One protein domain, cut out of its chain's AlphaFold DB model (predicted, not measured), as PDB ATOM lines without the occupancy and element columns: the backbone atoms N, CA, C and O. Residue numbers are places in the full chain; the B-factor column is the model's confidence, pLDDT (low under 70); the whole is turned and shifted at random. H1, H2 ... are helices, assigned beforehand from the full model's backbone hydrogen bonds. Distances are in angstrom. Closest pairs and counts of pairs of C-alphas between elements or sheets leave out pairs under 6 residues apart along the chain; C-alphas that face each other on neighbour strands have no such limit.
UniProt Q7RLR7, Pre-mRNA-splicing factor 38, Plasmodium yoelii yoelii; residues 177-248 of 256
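AT A GLANCE: This is residues 177 to 248 of the 256 residues of the protein "Pre-mRNA-splicing factor 38" of Plasmodium yoelii yoelii (UniProt Q7RLR7). H2, H3 and H4 form a small triangular bundle, with H1 set crosswise to H2 and H4. The printed part has 72 residues with four named helices, H1 to H4 in chain order, and no named strand: all helix. It is compact, radius of gyration of the C-alphas 11.7 A, spanning 32 by 28 by 19 A.

IN THESE COORDINATES: H1, residues 189 to 197, begins at C-alpha 189 (7.088, -27.787, 34.927) and measures 12.2 A from first to last C-alpha. H2, residues 199 to 205, measures 10.1 A; H3, residues 210 to 220, 15.7 A; H4, residues 237 to 247, 15.8 A, ending at C-alpha 247 (15.620, -30.997, 47.894).

HOW THE PARTS SIT: H4 is the hub. H3 and H4 touch as a hairpin, a shallow tilt of 10 degrees, opposite ways; closest C-alphas Ile 217 and Leu 238, 6.3 A. H2 touches H4, closest C-alphas Phe 201 and Cys 240, 5.5 A. H1 only just touches H4, with 3 pairs of C-alphas within 8 A, closest Ile 195 and Cys 240, 5.8 A. Every helix O i to N i+4 pair is within hydrogen-bond range.

THE WHOLE: The printed part has no cut. The link H3 to H4 is long. No printed residue is under pLDDT 70.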
ATOM      1  N   LEU A 177      18.439 -41.408  49.312       78.31
ATOM      2  CA  LEU A 177      17.471 -41.887  48.331       78.31
ATOM      3  C   LEU A 177      17.946 -41.544  46.910       78.31
ATOM      4  O   LEU A 177      18.128 -40.379  46.559       78.31
ATOM      5  N   GLU A 178      18.128 -42.569  46.083       76.00
ATOM      6  CA  GLU A 178      18.424 -42.410  44.659       76.00
ATOM      7  C   GLU A 178      17.164 -41.950  43.913       76.00
ATOM      8  O   GLU A 178      16.068 -42.453  44.155       76.00
ATOM      9  N   MET A 179      17.318 -40.985  43.006       79.12
ATOM     10  CA  MET A 179      16.212 -40.319  42.319       79.12
ATOM     11  C   MET A 179      16.415 -40.380  40.804       79.12
ATOM     12  O   MET A 179      17.487 -40.035  40.311       79.12
ATOM     13  N   THR A 180      15.380 -40.767  40.055       81.00
ATOM     14  CA  THR A 180      15.459 -40.937  38.590       81.00
ATOM     15  C   THR A 180      15.647 -39.624  37.826       81.00
ATOM     16  O   THR A 180      16.169 -39.633  36.714       81.00
ATOM     17  N   ASN A 181      15.261 -38.489  38.416       82.00
ATOM     18  CA  ASN A 181      15.517 -37.154  37.882       82.00
ATOM     19  C   ASN A 181      15.794 -36.163  39.023       82.00
ATOM     20  O   ASN A 181      14.898 -35.834  39.794       82.00
ATOM     21  N   THR A 182      17.024 -35.662  39.121       80.00
ATOM     22  CA  THR A 182      17.462 -34.736  40.182       80.00
ATOM     23  C   THR A 182      17.217 -33.252  39.873       80.00
ATOM     24  O   THR A 182      17.479 -32.411  40.726       80.00
ATOM     25  N   SER A 183      16.728 -32.913  38.675       79.12
ATOM     26  CA  SER A 183      16.516 -31.525  38.220       79.12
ATOM     27  C   SER A 183      15.048 -31.084  38.321       79.12
ATOM     28  O   SER A 183      14.739 -29.956  38.728       79.12
ATOM     29  N   THR A 184      14.125 -31.992  37.982       83.31
ATOM     30  CA  THR A 184      12.672 -31.756  38.055       83.31
ATOM     31  C   THR A 184      11.964 -32.604  39.106       83.31
ATOM     32  O   THR A 184      10.804 -32.325  39.399       83.31
ATOM     33  N   TYR A 185      12.611 -33.645  39.645       88.19
ATOM     34  CA  TYR A 185      11.986 -34.650  40.520       88.19
ATOM     35  C   TYR A 185      10.738 -35.312  39.905       88.19
ATOM     36  O   TYR A 185       9.846 -35.773  40.610       88.19
ATOM     37  N   ASN A 186      10.667 -35.340  38.567       90.38
ATOM     38  CA  ASN A 186       9.508 -35.760  37.768       90.38
ATOM     39  C   ASN A 186       8.226 -34.926  38.002       90.38
ATOM     40  O   ASN A 186       7.150 -35.302  37.540       90.38
ATOM     41  N   VAL A 187       8.333 -33.765  38.658       91.25
ATOM     42  CA  VAL A 187       7.227 -32.818  38.848       91.25
ATOM     43  C   VAL A 187       6.986 -32.032  37.556       91.25
ATOM     44  O   VAL A 187       7.925 -31.604  36.884       91.25
ATOM     45  N   ASN A 188       5.715 -31.822  37.206       93.81
ATOM     46  CA  ASN A 188       5.317 -31.039  36.037       93.81
ATOM     47  C   ASN A 188       5.887 -29.605  36.096       93.81
ATOM     48  O   ASN A 188       5.796 -28.947  37.130       93.81
ATOM     49  N   ASN A 189       6.421 -29.096  34.980       93.94
ATOM     50  CA  ASN A 189       7.088 -27.787  34.927       93.94
ATOM     51  C   ASN A 189       6.206 -26.606  35.378       93.94
ATOM     52  O   ASN A 189       6.720 -25.702  36.034       93.94
ATOM     53  N   LEU A 190       4.902 -26.603  35.071       95.00
ATOM     54  CA  LEU A 190       3.985 -25.552  35.533       95.00
ATOM     55  C   LEU A 190       3.814 -25.621  37.055       95.00
ATOM     56  O   LEU A 190       4.021 -24.623  37.739       95.00
ATOM     57  N   LEU A 191       3.527 -26.812  37.587       95.38
ATOM     58  CA  LEU A 191       3.385 -27.043  39.027       95.38
ATOM     59  C   LEU A 191       4.674 -26.688  39.784       95.38
ATOM     60  O   LEU A 191       4.623 -25.974  40.778       95.38
ATOM     61  N   ARG A 192       5.836 -27.113  39.274       95.44
ATOM     62  CA  ARG A 192       7.161 -26.781  39.817       95.44
ATOM     63  C   ARG A 192       7.395 -25.271  39.865       95.44
ATOM     64  O   ARG A 192       7.869 -24.765  40.876       95.44
ATOM     65  N   ASN A 193       7.064 -24.549  38.796       96.06
ATOM     66  CA  ASN A 193       7.224 -23.095  38.757       96.06
ATOM     67  C   ASN A 193       6.257 -22.400  39.730       96.06
ATOM     68  O   ASN A 193       6.674 -21.489  40.441       96.06
ATOM     69  N   ASN A 194       5.015 -22.882  39.833       96.69
ATOM     70  CA  ASN A 194       4.032 -22.375  40.790       96.69
ATOM     71  C   ASN A 194       4.494 -22.606  42.243       96.69
ATOM     72  O   ASN A 194       4.452 -21.669  43.038       96.69
ATOM     73  N   ILE A 195       5.031 -23.792  42.570       96.69
ATOM     74  CA  ILE A 195       5.659 -24.094  43.872       96.69
ATOM     75  C   ILE A 195       6.811 -23.122  44.149       96.69
ATOM     76  O   ILE A 195       6.794 -22.447  45.171       96.69
ATOM     77  N   LEU A 196       7.767 -22.969  43.228       94.94
ATOM     78  CA  LEU A 196       8.912 -22.062  43.409       94.94
ATOM     79  C   LEU A 196       8.515 -20.576  43.530       94.94
ATOM     80  O   LEU A 196       9.259 -19.788  44.117       94.94
ATOM     81  N   SER A 197       7.357 -20.185  42.988       95.94
ATOM     82  CA  SER A 197       6.793 -18.838  43.145       95.94
ATOM     83  C   SER A 197       5.976 -18.645  44.430       95.94
ATOM     84  O   SER A 197       5.794 -17.505  44.855       95.94
ATOM     85  N   SER A 198       5.502 -19.735  45.045       95.62
ATOM     86  CA  SER A 198       4.598 -19.716  46.196       95.62
ATOM     87  C   SER A 198       5.268 -19.137  47.441       95.62
ATOM     88  O   SER A 198       6.375 -19.529  47.815       95.62
ATOM     89  N   GLU A 199       4.567 -18.238  48.128       95.62
ATOM     90  CA  GLU A 199       4.999 -17.699  49.418       95.62
ATOM     91  C   GLU A 199       5.083 -18.792  50.490       95.62
ATOM     92  O   GLU A 199       6.046 -18.830  51.254       95.62
ATOM     93  N   TYR A 200       4.163 -19.761  50.459       95.56
ATOM     94  CA  TYR A 200       4.209 -20.921  51.344       95.56
ATOM     95  C   TYR A 200       5.482 -21.755  51.124       95.56
ATOM     96  O   TYR A 200       6.169 -22.113  52.073       95.56
ATOM     97  N   PHE A 201       5.911 -21.978  49.875       96.38
ATOM     98  CA  PHE A 201       7.191 -22.659  49.643       96.38
ATOM     99  C   PHE A 201       8.394 -21.847  50.162       96.38
ATOM    100  O   PHE A 201       9.386 -22.431  50.597       96.38
ATOM    101  N   ARG A 202       8.317 -20.508  50.173       95.75
ATOM    102  CA  ARG A 202       9.383 -19.653  50.723       95.75
ATOM    103  C   ARG A 202       9.512 -19.766  52.243       95.75
ATOM    104  O   ARG A 202      10.646 -19.750  52.718       95.75
ATOM    105  N   SER A 203       8.422 -19.939  52.999       95.31
ATOM    106  CA  SER A 203       8.532 -20.222  54.440       95.31
ATOM    107  C   SER A 203       9.205 -21.581  54.675       95.31
ATOM    108  O   SER A 203      10.162 -21.663  55.449       95.31
ATOM    109  N   LEU A 204       8.831 -22.612  53.901       94.50
ATOM    110  CA  LEU A 204       9.443 -23.947  53.959       94.50
ATOM    111  C   LEU A 204      10.953 -23.953  53.672       94.50
ATOM    112  O   LEU A 204      11.649 -24.863  54.126       94.50
ATOM    113  N   ILE A 205      11.509 -22.968  52.952       91.31
ATOM    114  CA  ILE A 205      12.968 -22.858  52.746       91.31
ATOM    115  C   ILE A 205      13.708 -22.737  54.091       91.31
ATOM    116  O   ILE A 205      14.798 -23.295  54.216       91.31
ATOM    117  N   THR A 206      13.106 -22.096  55.100       92.56
ATOM    118  CA  THR A 206      13.726 -21.884  56.422       92.56
ATOM    119  C   THR A 206      13.928 -23.174  57.227       92.56
ATOM    120  O   THR A 206      14.915 -23.269  57.958       92.56
ATOM    121  N   LEU A 207      13.048 -24.166  57.048       93.38
ATOM    122  CA  LEU A 207      13.088 -25.465  57.730       93.38
ATOM    123  C   LEU A 207      14.298 -26.285  57.248       93.38
ATOM    124  O   LEU A 207      14.578 -26.329  56.045       93.38
ATOM    125  N   LYS A 208      15.037 -26.940  58.149       91.06
ATOM    126  CA  LYS A 208      16.330 -27.590  57.819       91.06
ATOM    127  C   LYS A 208      16.349 -29.091  58.060       91.06
ATOM    128  O   LYS A 208      17.184 -29.789  57.487       91.06
ATOM    129  N   THR A 209      15.444 -29.593  58.884       92.00
ATOM    130  CA  THR A 209      15.353 -30.993  59.285       92.00
ATOM    131  C   THR A 209      14.125 -31.651  58.668       92.00
ATOM    132  O   THR A 209      13.094 -31.021  58.445       92.00
ATOM    133  N   PHE A 210      14.222 -32.957  58.421       92.31
ATOM    134  CA  PHE A 210      13.082 -33.761  57.976       92.31
ATOM    135  C   PHE A 210      11.887 -33.664  58.938       92.31
ATOM    136  O   PHE A 210      10.748 -33.617  58.485       92.31
ATOM    137  N   LYS A 211      12.143 -33.592  60.256       92.94
ATOM    138  CA  LYS A 211      11.084 -33.538  61.268       92.94
ATOM    139  C   LYS A 211      10.259 -32.255  61.161       92.94
ATOM    140  O   LYS A 211       9.046 -32.355  61.166       92.94
ATOM    141  N   GLU A 212      10.888 -31.090  60.992       95.19
ATOM    142  CA  GLU A 212      10.160 -29.820  60.827       95.19
ATOM    143  C   GLU A 212       9.190 -29.871  59.632       95.19
ATOM    144  O   GLU A 212       8.046 -29.449  59.750       95.19
ATOM    145  N   VAL A 213       9.613 -30.441  58.497       95.06
ATOM    146  CA  VAL A 213       8.751 -30.566  57.305       95.06
ATOM    147  C   VAL A 213       7.670 -31.643  57.488       95.06
ATOM    148  O   VAL A 213       6.580 -31.511  56.941       95.06
ATOM    149  N   LEU A 214       7.932 -32.692  58.275       94.81
ATOM    150  CA  LEU A 214       6.925 -33.695  58.643       94.81
ATOM    151  C   LEU A 214       5.873 -33.129  59.612       94.81
ATOM    152  O   LEU A 214       4.684 -33.361  59.410       94.81
ATOM    153  N   ASP A 215       6.295 -32.370  60.624       95.88
ATOM    154  CA  ASP A 215       5.407 -31.694  61.579       95.88
ATOM    155  C   ASP A 215       4.477 -30.706  60.850       95.88
ATOM    156  O   ASP A 215       3.281 -30.643  61.130       95.88
ATOM    157  N   GLU A 216       5.016 -29.991  59.861       96.06
ATOM    158  CA  GLU A 216       4.286 -29.071  58.984       96.06
ATOM    159  C   GLU A 216       3.253 -29.801  58.097       96.06
ATOM    160  O   GLU A 216       2.098 -29.381  58.018       96.06
ATOM    161  N   ILE A 217       3.625 -30.938  57.485       96.25
ATOM    162  CA  ILE A 217       2.687 -31.800  56.736       96.25
ATOM    163  C   ILE A 217       1.544 -32.264  57.646       96.25
ATOM    164  O   ILE A 217       0.380 -32.144  57.273       96.25
ATOM    165  N   LEU A 218       1.858 -32.755  58.848       95.44
ATOM    166  CA  LEU A 218       0.856 -33.229  59.811       95.44
ATOM    167  C   LEU A 218      -0.061 -32.109  60.333       95.44
ATOM    168  O   LEU A 218      -1.153 -32.406  60.811       95.44
ATOM    169  N   SER A 219       0.365 -30.847  60.235       96.19
ATOM    170  CA  SER A 219      -0.382 -29.682  60.725       96.19
ATOM    171  C   SER A 219      -1.285 -29.027  59.670       96.19
ATOM    172  O   SER A 219      -2.316 -28.467  60.040       96.19
ATOM    173  N   TYR A 220      -0.915 -29.072  58.380       94.31
ATOM    174  CA  TYR A 220      -1.557 -28.258  57.328       94.31
ATOM    175  C   TYR A 220      -1.855 -28.980  55.994       94.31
ATOM    176  O   TYR A 220      -2.339 -28.346  55.050       94.31
ATOM    177  N   ALA A 221      -1.540 -30.272  55.840       94.12
ATOM    178  CA  ALA A 221      -1.759 -30.997  54.581       94.12
ATOM    179  C   ALA A 221      -3.155 -31.650  54.494       94.12
ATOM    180  O   ALA A 221      -3.288 -32.869  54.575       94.12
ATOM    181  N   ASP A 222      -4.191 -30.836  54.265       91.50
ATOM    182  CA  ASP A 222      -5.593 -31.293  54.212       91.50
ATOM    183  C   ASP A 222      -5.915 -32.270  53.059       91.50
ATOM    184  O   ASP A 222      -6.858 -33.055  53.157       91.50
ATOM    185  N   HIS A 223      -5.178 -32.220  51.938       92.56
ATOM    186  CA  HIS A 223      -5.489 -33.015  50.745       92.56
ATOM    187  C   HIS A 223      -4.268 -33.447  49.919       92.56
ATOM    188  O   HIS A 223      -3.238 -32.773  49.867       92.56
ATOM    189  N   ALA A 224      -4.428 -34.561  49.197       94.75
ATOM    190  CA  ALA A 224      -3.389 -35.175  48.364       94.75
ATOM    191  C   ALA A 224      -3.304 -34.636  46.918       94.75
ATOM    192  O   ALA A 224      -2.485 -35.106  46.132       94.75
ATOM    193  N   GLU A 225      -4.144 -33.668  46.543       94.56
ATOM    194  CA  GLU A 225      -4.134 -33.061  45.203       94.56
ATOM    195  C   GLU A 225      -2.944 -32.095  44.991       94.56
ATOM    196  O   GLU A 225      -2.474 -31.484  45.955       94.56
ATOM    197  N   PRO A 226      -2.444 -31.920  43.747       94.44
ATOM    198  CA  PRO A 226      -1.293 -31.055  43.446       94.44
ATOM    199  C   PRO A 226      -1.574 -29.550  43.550       94.44
ATOM    200  O   PRO A 226      -0.653 -28.765  43.778       94.44
ATOM    201  N   TYR A 227      -2.831 -29.147  43.384       95.31
ATOM    202  CA  TYR A 227      -3.297 -27.768  43.500       95.31
ATOM    203  C   TYR A 227      -4.358 -27.674  44.596       95.31
ATOM    204  O   TYR A 227      -4.972 -28.681  44.941       95.31
ATOM    205  N   CYS A 228      -4.567 -26.482  45.150       92.50
ATOM    206  CA  CYS A 228      -5.662 -26.239  46.090       92.50
ATOM    207  C   CYS A 228      -7.023 -26.411  45.398       92.50
ATOM    208  O   CYS A 228      -7.176 -26.021  44.238       92.50
ATOM    209  N   ILE A 229      -8.015 -26.933  46.125       89.50
ATOM    210  CA  ILE A 229      -9.383 -27.150  45.621       89.50
ATOM    211  C   ILE A 229      -9.924 -25.864  44.966       89.50
ATOM    212  O   ILE A 229      -9.896 -24.786  45.557       89.50
ATOM    213  N   GLY A 230     -10.397 -25.975  43.721       88.56
ATOM    214  CA  GLY A 230     -10.896 -24.842  42.929       88.56
ATOM    215  C   GLY A 230      -9.821 -23.977  42.252       88.56
ATOM    216  O   GLY A 230     -10.171 -23.050  41.524       88.56
ATOM    217  N   SER A 231      -8.526 -24.272  42.427       87.69
ATOM    218  CA  SER A 231      -7.424 -23.561  41.768       87.69
ATOM    219  C   SER A 231      -6.690 -24.426  40.744       87.69
ATOM    220  O   SER A 231      -6.428 -25.604  40.956       87.69
ATOM    221  N   THR A 232      -6.272 -23.808  39.639       86.56
ATOM    222  CA  THR A 232      -5.387 -24.412  38.623       86.56
ATOM    223  C   THR A 232      -3.953 -23.874  38.688       86.56
ATOM    224  O   THR A 232      -3.122 -24.201  37.839       86.56
ATOM    225  N   ARG A 233      -3.660 -23.002  39.667       91.69
ATOM    226  CA  ARG A 233      -2.367 -22.306  39.800       91.69
ATOM    227  C   ARG A 233      -1.796 -22.316  41.215       91.69
ATOM    228  O   ARG A 233      -0.580 -22.410  41.334       91.69
ATOM    229  N   ALA A 234      -2.619 -22.246  42.263       94.94
ATOM    230  CA  ALA A 234      -2.141 -22.320  43.643       94.94
ATOM    231  C   ALA A 234      -1.727 -23.769  43.976       94.94
ATOM    232  O   ALA A 234      -2.594 -24.645  43.958       94.94
ATOM    233  N   PRO A 235      -0.434 -24.057  44.222       96.69
ATOM    234  CA  PRO A 235       0.024 -25.400  44.568       96.69
ATOM    235  C   PRO A 235      -0.411 -25.756  45.992       96.69
ATOM    236  O   PRO A 235      -0.445 -24.885  46.861       96.69
ATOM    237  N   SER A 236      -0.709 -27.029  46.246       96.38
ATOM    238  CA  SER A 236      -1.144 -27.462  47.578       96.38
ATOM    239  C   SER A 236      -0.019 -27.428  48.615       96.38
ATOM    240  O   SER A 236       1.166 -27.557  48.280       96.38
ATOM    241  N   THR A 237      -0.400 -27.325  49.894       96.44
ATOM    242  CA  THR A 237       0.498 -27.470  51.050       96.44
ATOM    243  C   THR A 237       1.362 -28.725  50.914       96.44
ATOM    244  O   THR A 237       2.591 -28.649  50.949       96.44
ATOM    245  N   LEU A 238       0.721 -29.876  50.661       96.88
ATOM    246  CA  LEU A 238       1.400 -31.165  50.554       96.88
ATOM    247  C   LEU A 238       2.436 -31.176  49.426       96.88
ATOM    248  O   LEU A 238       3.544 -31.661  49.638       96.88
ATOM    249  N   PHE A 239       2.118 -30.633  48.246       96.56
ATOM    250  CA  PHE A 239       3.064 -30.626  47.126       96.56
ATOM    251  C   PHE A 239       4.215 -29.633  47.318       96.56
ATOM    252  O   PHE A 239       5.330 -29.910  46.867       96.56
ATOM    253  N   CYS A 240       4.002 -28.530  48.042       96.44
ATOM    254  CA  CYS A 240       5.090 -27.648  48.467       96.44
ATOM    255  C   CYS A 240       6.042 -28.371  49.438       96.44
ATOM    256  O   CYS A 240       7.259 -28.350  49.232       96.44
ATOM    257  N   CYS A 241       5.502 -29.074  50.440       96.38
ATOM    258  CA  CYS A 241       6.294 -29.867  51.384       96.38
ATOM    259  C   CYS A 241       6.995 -31.054  50.706       96.38
ATOM    260  O   CYS A 241       8.181 -31.272  50.935       96.38
ATOM    261  N   LEU A 242       6.326 -31.775  49.803       95.31
ATOM    262  CA  LEU A 242       6.915 -32.868  49.022       95.31
ATOM    263  C   LEU A 242       8.090 -32.383  48.158       95.31
ATOM    264  O   LEU A 242       9.158 -32.996  48.161       95.31
ATOM    265  N   TYR A 243       7.935 -31.247  47.470       94.94
ATOM    266  CA  TYR A 243       9.023 -30.654  46.691       94.94
ATOM    267  C   TYR A 243      10.180 -30.181  47.587       94.94
ATOM    268  O   TYR A 243      11.346 -30.366  47.235       94.94
ATOM    269  N   LYS A 244       9.886 -29.648  48.784       94.38
ATOM    270  CA  LYS A 244      10.907 -29.356  49.802       94.38
ATOM    271  C   LYS A 244      11.660 -30.634  50.195       94.38
ATOM    272  O   LYS A 244      12.887 -30.636  50.116       94.38
ATOM    273  N   LEU A 245      10.963 -31.724  50.527       93.31
ATOM    274  CA  LEU A 245      11.570 -33.010  50.896       93.31
ATOM    275  C   LEU A 245      12.502 -33.562  49.801       93.31
ATOM    276  O   LEU A 245      13.596 -34.029  50.120       93.31
ATOM    277  N   PHE A 246      12.138 -33.437  48.520       90.94
ATOM    278  CA  PHE A 246      13.014 -33.824  47.405       90.94
ATOM    279  C   PHE A 246      14.359 -33.070  47.388       90.94
ATOM    280  O   PHE A 246      15.391 -33.661  47.064       90.94
ATOM    281  N   THR A 247      14.377 -31.794  47.790       86.94
ATOM    282  CA  THR A 247      15.620 -30.997  47.894       86.94
ATOM    283  C   THR A 247      16.464 -31.307  49.137       86.94
ATOM    284  O   THR A 247      17.603 -30.855  49.227       86.94
ATOM    285  N   MET A 248      15.944 -32.082  50.096       85.88
ATOM    286  CA  MET A 248      16.607 -32.362  51.382       85.88
ATOM    287  C   MET A 248      17.422 -33.664  51.403       85.88
ATOM    288  O   MET A 248      17.934 -34.029  52.456       85.88
TER     289      MET A 248